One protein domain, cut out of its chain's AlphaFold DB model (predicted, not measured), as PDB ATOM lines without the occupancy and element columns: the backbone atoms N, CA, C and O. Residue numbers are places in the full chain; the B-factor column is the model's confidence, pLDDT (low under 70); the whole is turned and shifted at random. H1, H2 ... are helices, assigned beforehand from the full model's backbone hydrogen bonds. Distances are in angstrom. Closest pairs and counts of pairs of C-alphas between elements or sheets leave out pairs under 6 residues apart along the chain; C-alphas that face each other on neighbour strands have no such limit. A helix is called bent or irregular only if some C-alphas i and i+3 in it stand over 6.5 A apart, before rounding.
ATOM      1  N   PRO A 110      83.222  14.257-134.345       81.19
ATOM      2  CA  PRO A 110      83.911  15.507-134.021       81.19
ATOM      3  C   PRO A 110      82.955  16.677-133.768       81.19
ATOM      4  O   PRO A 110      83.306  17.601-133.034       81.19
ATOM      5  N   GLN A 111      81.736  16.639-134.316       82.31
ATOM      6  CA  GLN A 111      80.739  17.685-134.104       82.31
ATOM      7  C   GLN A 111      80.296  17.759-132.638       82.31
ATOM      8  O   GLN A 111      80.164  18.857-132.095       82.31
ATOM      9  N   PHE A 112      80.119  16.614-131.968       83.06
ATOM     10  CA  PHE A 112      79.762  16.587-130.547       83.06
ATOM     11  C   PHE A 112      80.912  17.082-129.671       83.06
ATOM     12  O   PHE A 112      80.686  17.888-128.772       83.06
ATOM     13  N   ALA A 113      82.149  16.684-129.977       79.25
ATOM     14  CA  ALA A 113      83.329  17.159-129.255       79.25
ATOM     15  C   ALA A 113      83.505  18.683-129.385       79.25
ATOM     16  O   ALA A 113      83.724  19.372-128.386       79.25
ATOM     17  N   LEU A 114      83.345  19.222-130.600       81.25
ATOM     18  CA  LEU A 114      83.412  20.662-130.849       81.25
ATOM     19  C   LEU A 114      82.286  21.414-130.129       81.25
ATOM     20  O   LEU A 114      82.531  22.454-129.521       81.25
ATOM     21  N   THR A 115      81.066  20.872-130.153       78.94
ATOM     22  CA  THR A 115      79.912  21.468-129.467       78.94
ATOM     23  C   THR A 115      80.108  21.478-127.953       78.94
ATOM     24  O   THR A 115      79.931  22.518-127.324       78.94
ATOM     25  N   LYS A 116      80.552  20.360-127.366       82.75
ATOM     26  CA  LYS A 116      80.874  20.266-125.936       82.75
ATOM     27  C   LYS A 116      81.936  21.289-125.538       82.75
ATOM     28  O   LYS A 116      81.758  22.014-124.561       82.75
ATOM     29  N   PHE A 117      83.001  21.408-126.333       78.81
ATOM     30  CA  PHE A 117      84.037  22.419-126.125       78.81
ATOM     31  C   PHE A 117      83.469  23.841-126.188       78.81
ATOM     32  O   PHE A 117      83.773  24.663-125.323       78.81
ATOM     33  N   ALA A 118      82.613  24.133-127.171       74.62
ATOM     34  CA  ALA A 118      81.984  25.441-127.308       74.62
ATOM     35  C   ALA A 118      81.087  25.780-126.106       74.62
ATOM     36  O   ALA A 118      81.193  26.882-125.568       74.62
ATOM     37  N   ILE A 119      80.271  24.832-125.632       78.25
ATOM     38  CA  ILE A 119      79.428  24.998-124.437       78.25
ATOM     39  C   ILE A 119      80.298  25.269-123.203       78.25
ATOM     40  O   ILE A 119      80.050  26.225-122.475       78.25
ATOM     41  N   GLN A 120      81.367  24.495-122.996       80.00
ATOM     42  CA  GLN A 120      82.262  24.670-121.848       80.00
ATOM     43  C   GLN A 120      83.039  25.995-121.883       80.00
ATOM     44  O   GLN A 120      83.273  26.601-120.838       80.00
ATOM     45  N   LYS A 121      83.467  26.452-123.067       77.88
ATOM     46  CA  LYS A 121      84.280  27.670-123.212       77.88
ATOM     47  C   LYS A 121      83.459  28.951-123.270       77.88
ATOM     48  O   LYS A 121      83.887  29.962-122.719       77.88
ATOM     49  N   PHE A 122      82.306  28.918-123.930       77.25
ATOM     50  CA  PHE A 122      81.513  30.111-124.234       77.25
ATOM     51  C   PHE A 122      80.151  30.137-123.525       77.25
ATOM     52  O   PHE A 122      79.453  31.147-123.592       77.25
ATOM     53  N   GLY A 123      79.789  29.084-122.782       69.69
ATOM     54  CA  GLY A 123      78.520  28.983-122.053       69.69
ATOM     55  C   GLY A 123      78.287  30.080-121.013       69.69
ATOM     56  O   GLY A 123      77.144  30.434-120.753       69.69
ATOM     57  N   ASN A 124      79.354  30.707-120.502       75.50
ATOM     58  CA  ASN A 124      79.298  31.791-119.507       75.50
ATOM     59  C   ASN A 124      78.599  33.081-119.988       75.50
ATOM     60  O   ASN A 124      78.393  34.004-119.198       75.50
ATOM     61  N   ILE A 125      78.278  33.174-121.282       71.00
ATOM     62  CA  ILE A 125      77.536  34.295-121.884       71.00
ATOM     63  C   ILE A 125      76.030  34.203-121.560       71.00
ATOM     64  O   ILE A 125      75.344  35.227-121.515       71.00
ATOM     65  N   SER A 126      75.539  32.989-121.309       77.06
ATOM     66  CA  SER A 126      74.159  32.656-120.953       77.06
ATOM     67  C   SER A 126      74.112  32.240-119.486       77.06
ATOM     68  O   SER A 126      74.926  31.433-119.050       77.06
ATOM     69  N   ASP A 127      73.181  32.784-118.707       74.06
ATOM     70  CA  ASP A 127      73.114  32.461-117.276       74.06
ATOM     71  C   ASP A 127      72.594  31.030-117.048       74.06
ATOM     72  O   ASP A 127      73.115  30.289-116.209       74.06
ATOM     73  N   GLY A 128      71.635  30.593-117.876       69.31
ATOM     74  CA  GLY A 128      71.127  29.220-117.865       69.31
ATOM     75  C   GLY A 128      72.198  28.192-118.241       69.31
ATOM     76  O   GLY A 128      72.386  27.207-117.526       69.31
ATOM     77  N   VAL A 129      72.955  28.443-119.315       72.38
ATOM     78  CA  VAL A 129      74.043  27.550-119.745       72.38
ATOM     79  C   VAL A 129      75.209  27.586-118.757       72.38
ATOM     80  O   VAL A 129      75.759  26.533-118.444       72.38
ATOM     81  N   ALA A 130      75.572  28.753-118.215       76.25
ATOM     82  CA  ALA A 130      76.617  28.865-117.194       76.25
ATOM     83  C   ALA A 130      76.290  28.036-115.945       76.25
ATOM     84  O   ALA A 130      77.156  27.330-115.426       76.25
ATOM     85  N   THR A 131      75.034  28.090-115.492       73.81
ATOM     86  CA  THR A 131      74.550  27.289-114.358       73.81
ATOM     87  C   THR A 131      74.663  25.795-114.666       73.81
ATOM     88  O   THR A 131      75.260  25.061-113.878       73.81
ATOM     89  N   GLY A 132      74.219  25.361-115.854       72.12
ATOM     90  CA  GLY A 132      74.349  23.972-116.311       72.12
ATOM     91  C   GLY A 132      75.794  23.481-116.417       72.12
ATOM     92  O   GLY A 132      76.104  22.376-115.982       72.12
ATOM     93  N   VAL A 133      76.712  24.312-116.919       76.88
ATOM     94  CA  VAL A 133      78.147  23.981-116.985       76.88
ATOM     95  C   VAL A 133      78.761  23.850-115.590       76.88
ATOM     96  O   VAL A 133      79.619  22.993-115.384       76.88
ATOM     97  N   LYS A 134      78.342  24.689-114.637       79.19
ATOM     98  CA  LYS A 134      78.916  24.730-113.288       79.19
ATOM     99  C   LYS A 134      78.379  23.630-112.371       79.19
ATOM    100  O   LYS A 134      79.158  23.044-111.626       79.19
ATOM    101  N   HIS A 135      77.071  23.391-112.397       76.69
ATOM    102  CA  HIS A 135      76.374  22.528-111.437       76.69
ATOM    103  C   HIS A 135      75.811  21.245-112.063       76.69
ATOM    104  O   HIS A 135      75.304  20.394-111.341       76.69
ATOM    105  N   GLY A 136      75.896  21.087-113.386       74.62
ATOM    106  CA  GLY A 136      75.227  20.024-114.136       74.62
ATOM    107  C   GLY A 136      73.863  20.472-114.659       74.62
ATOM    108  O   GLY A 136      73.134  21.222-113.998       74.62
ATOM    109  N   PHE A 137      73.513  20.029-115.867       78.19
ATOM    110  CA  PHE A 137      72.284  20.453-116.549       78.19
ATOM    111  C   PHE A 137      71.009  19.857-115.930       78.19
ATOM    112  O   PHE A 137      69.946  20.458-116.043       78.19
ATOM    113  N   ASP A 138      71.123  18.740-115.217       76.56
ATOM    114  CA  ASP A 138      70.047  18.074-114.472       76.56
ATOM    115  C   ASP A 138      69.962  18.497-112.992       76.56
ATOM    116  O   ASP A 138      69.121  17.987-112.257       76.56
ATOM    117  N   SER A 139      70.803  19.432-112.534       78.12
ATOM    118  CA  SER A 139      70.781  19.895-111.140       78.12
ATOM    119  C   SER A 139      69.563  20.766-110.817       78.12
ATOM    120  O   SER A 139      69.026  21.468-111.682       78.12
ATOM    121  N   GLY A 140      69.177  20.809-109.536       73.12
ATOM    122  CA  GLY A 140      68.096  21.673-109.044       73.12
ATOM    123  C   GLY A 140      68.279  23.146-109.434       73.12
ATOM    124  O   GLY A 140      67.328  23.788-109.882       73.12
ATOM    125  N   SER A 141      69.518  23.648-109.373       77.12
ATOM    126  CA  SER A 141      69.871  25.020-109.768       77.12
ATOM    127  C   SER A 141      69.631  25.317-111.258       77.12
ATOM    128  O   SER A 141      69.104  26.377-111.607       77.12
ATOM    129  N   SER A 142      69.948  24.369-112.146       77.94
ATOM    130  CA  SER A 142      69.701  24.493-113.588       77.94
ATOM    131  C   SER A 142      68.209  24.434-113.906       77.94
ATOM    132  O   SER A 142      67.698  25.245-114.684       77.94
ATOM    133  N   LEU A 143      67.488  23.508-113.265       80.50
ATOM    134  CA  LEU A 143      66.046  23.352-113.446       80.50
ATOM    135  C   LEU A 143      65.271  24.581-112.971       80.50
ATOM    136  O   LEU A 143      64.286  24.964-113.599       80.50
ATOM    137  N   GLU A 144      65.729  25.254-111.916       81.06
ATOM    138  CA  GLU A 144      65.108  26.485-111.434       81.06
ATOM    139  C   GLU A 144      65.072  27.579-112.511       81.06
ATOM    140  O   GLU A 144      64.026  28.195-112.732       81.06
ATOM    141  N   LYS A 145      66.172  27.767-113.249       82.25
ATOM    142  CA  LYS A 145      66.233  28.720-114.371       82.25
ATOM    143  C   LYS A 145      65.263  28.342-115.487       82.25
ATOM    144  O   LYS A 145      64.575  29.203-116.038       82.25
ATOM    145  N   VAL A 146      65.165  27.049-115.791       84.94
ATOM    146  CA  VAL A 146      64.236  26.526-116.800       84.94
ATOM    147  C   VAL A 146      62.785  26.776-116.399       84.94
ATOM    148  O   VAL A 146      61.996  27.204-117.243       84.94
ATOM    149  N   TYR A 147      62.433  26.554-115.129       84.62
ATOM    150  CA  TYR A 147      61.084  26.792-114.614       84.62
ATOM    151  C   TYR A 147      60.716  28.276-114.566       84.62
ATOM    152  O   TYR A 147      59.572  28.612-114.858       84.62
ATOM    153  N   GLN A 148      61.665  29.165-114.248       85.88
ATOM    154  CA  GLN A 148      61.444  30.617-114.300       85.88
ATOM    155  C   GLN A 148      61.140  31.106-115.723       85.88
ATOM    156  O   GLN A 148      60.385  32.061-115.886       85.88
ATOM    157  N   ASN A 149      61.700  30.449-116.749       88.69
ATOM    158  CA  ASN A 149      61.473  30.757-118.164       88.69
ATOM    159  C   ASN A 149      61.720  32.235-118.528       88.69
ATOM    160  O   ASN A 149      60.992  32.826-119.326       88.69
ATOM    161  N   GLN A 150      62.740  32.847-117.924       84.69
ATOM    162  CA  GLN A 150      63.125  34.230-118.191       84.69
ATOM    163  C   GLN A 150      64.589  34.302-118.636       84.69
ATOM    164  O   GLN A 150      65.460  33.844-117.894       84.69
ATOM    165  N   PRO A 151      64.890  34.904-119.802       83.56
ATOM    166  CA  PRO A 151      66.266  35.172-120.208       83.56
ATOM    167  C   PRO A 151      66.951  36.170-119.272       83.56
ATOM    168  O   PRO A 151      66.519  37.318-119.149       83.56
ATOM    169  N   GLN A 152      68.044  35.750-118.640       83.00
ATOM    170  CA  GLN A 152      68.793  36.525-117.640       83.00
ATOM    171  C   GLN A 152      70.258  36.766-118.046       83.00
ATOM    172  O   GLN A 152      71.055  37.267-117.254       83.00
ATOM    173  N   GLY A 153      70.621  36.468-119.296       78.62
ATOM    174  CA  GLY A 153      71.958  36.683-119.834       78.62
ATOM    175  C   GLY A 153      72.436  38.127-119.666       78.62
ATOM    176  O   GLY A 153      71.675  39.086-119.819       78.62
ATOM    177  N   LYS A 154      73.731  38.278-119.367       78.56
ATOM    178  CA  LYS A 154      74.327  39.550-118.918       78.56
ATOM    179  C   LYS A 154      74.167  40.696-119.927       78.56
ATOM    180  O   LYS A 154      73.978  41.838-119.524       78.56
ATOM    181  N   ASN A 155      74.188  40.383-121.228       82.62
ATOM    182  CA  ASN A 155      74.091  41.341-122.338       82.62
ATOM    183  C   ASN A 155      72.993  40.923-123.338       82.62
ATOM    184  O   ASN A 155      72.483  39.807-123.257       82.62
ATOM    185  N   PHE A 156      72.668  41.766-124.333       81.81
ATOM    186  CA  PHE A 156      71.651  41.457-125.361       81.81
ATOM    187  C   PHE A 156      71.887  40.103-126.049       81.81
ATOM    188  O   PHE A 156      70.976  39.282-126.115       81.81
ATOM    189  N   LEU A 157      73.126  39.827-126.472       81.88
ATOM    190  CA  LEU A 157      73.495  38.530-127.046       81.88
ATOM    191  C   LEU A 157      73.253  37.375-126.060       81.88
ATOM    192  O   LEU A 157      72.719  36.345-126.448       81.88
ATOM    193  N   GLY A 158      73.582  37.563-124.779       78.50
ATOM    194  CA  GLY A 158      73.325  36.572-123.735       78.50
ATOM    195  C   GLY A 158      71.836  36.301-123.529       78.50
ATOM    196  O   GLY A 158      71.451  35.146-123.398       78.50
ATOM    197  N   LYS A 159      70.985  37.334-123.579       82.62
ATOM    198  CA  LYS A 159      69.523  37.171-123.520       82.62
ATOM    199  C   LYS A 159      68.980  36.407-124.725       82.62
ATOM    200  O   LYS A 159      68.086  35.586-124.565       82.62
ATOM    201  N   VAL A 160      69.528  36.641-125.919       82.25
ATOM    202  CA  VAL A 160      69.163  35.877-127.121       82.25
ATOM    203  C   VAL A 160      69.570  34.408-126.972       82.25
ATOM    204  O   VAL A 160      68.753  33.528-127.232       82.25
ATOM    205  N   VAL A 161      70.789  34.124-126.499       80.81
ATOM    206  CA  VAL A 161      71.251  32.745-126.257       80.81
ATOM    207  C   VAL A 161      70.407  32.055-125.183       80.81
ATOM    208  O   VAL A 161      69.980  30.926-125.397       80.81
ATOM    209  N   ASP A 162      70.101  32.734-124.076       82.44
ATOM    210  CA  ASP A 162      69.185  32.226-123.049       82.44
ATOM    211  C   ASP A 162      67.800  31.932-123.626       82.44
ATOM    212  O   ASP A 162      67.221  30.898-123.317       82.44
ATOM    213  N   GLN A 163      67.264  32.810-124.478       84.75
ATOM    214  CA  GLN A 163      65.973  32.588-125.121       84.75
ATOM    215  C   GLN A 163      66.010  31.335-126.004       84.75
ATOM    216  O   GLN A 163      65.075  30.539-125.964       84.75
ATOM    217  N   PHE A 164      67.074  31.123-126.783       83.44
ATOM    218  CA  PHE A 164      67.229  29.895-127.571       83.44
ATOM    219  C   PHE A 164      67.360  28.658-126.685       83.44
ATOM    220  O   PHE A 164      66.668  27.673-126.927       83.44
ATOM    221  N   TYR A 165      68.191  28.729-125.642       83.25
ATOM    222  CA  TYR A 165      68.341  27.667-124.654       83.25
ATOM    223  C   TYR A 165      66.981  27.319-124.048       83.25
ATOM    224  O   TYR A 165      66.507  26.210-124.237       83.25
ATOM    225  N   LEU A 166      66.285  28.279-123.437       85.25
ATOM    226  CA  LEU A 166      64.991  28.067-122.788       85.25
ATOM    227  C   LEU A 166      63.909  27.547-123.745       85.25
ATOM    228  O   LEU A 166      62.985  26.887-123.275       85.25
ATOM    229  N   ASN A 167      63.996  27.815-125.052       87.06
ATOM    230  CA  ASN A 167      63.024  27.341-126.044       87.06
ATOM    231  C   ASN A 167      63.362  25.994-126.692       87.06
ATOM    232  O   ASN A 167      62.556  25.511-127.492       87.06
ATOM    233  N   ASN A 168      64.490  25.363-126.348       87.88
ATOM    234  CA  ASN A 168      64.751  23.989-126.772       87.88
ATOM    235  C   ASN A 168      63.599  23.065-126.311       87.88
ATOM    236  O   ASN A 168      63.023  23.240-125.230       87.88
TER     237      ASN A 168
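This is residues 110 to 168 of the 376 residues of an uncharacterized protein of Moraxella osloensis (UniProt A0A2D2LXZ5). The longest helix, H1, is an arm whose first part, residues 110 to 118, sticks out from a small helical body, while its last part packs on H2. In that body H2 and H3 form a helical hairpin, and H4 lies crosswise near the hairpin's open end, packing mainly on H2. The printed part has 59 residues with four named helices, H1 to H4 in chain order, and no named strand; the class is all helix. It is compact, with a radius of gyration of the C-alphas of 11.0 A, and spans 33 by 26 by 18 A.

H1, residues 110 to 125, has a kink of 37 degrees near residue 119 and is irregular, with C-alphas 121 and 124 7.5 A apart. With residues 119 to 124 alone it touches the hub H2, residues 127 to 135; the closest C-alphas, of Asn 124 and Ala 130, are 4.6 A apart. H2 touches H3, residues 140 to 148, at a shallow tilt of 16 degrees, opposite ways; the closest C-alphas, of Gly 132 and Ser 142, are 5.4 A apart. H2 also touches H4, residues 156 to 167, at a steep tilt of 68 degrees, only just short of perpendicular; the closest C-alphas, of Gly 128 and Asp 162, are 6.3 A apart. H1 and H4 only just touch, with 3 pairs of C-alphas within 8 A. H1 and H3 are apart. Every O i to N i+4 pair is within hydrogen-bond range in H2 and H4, against 10 of 12 in H1 and 4 of 5 in H3.

H1 begins at C-alpha 110 (83.911, 15.507, -134.021) and is 23.3 A long. H2 measures 12.0 A and H3 12.3 A. H4, 16.6 A long, ends at C-alpha 167 (63.024, 27.341, -126.044).

The C-alphas farthest apart, of Pro 110 and Gln 148, are 33.5 A apart. The printed part has no cut and no long link. Mean pLDDT of the printed part is 79.6; residues 123 and 128 are under 70.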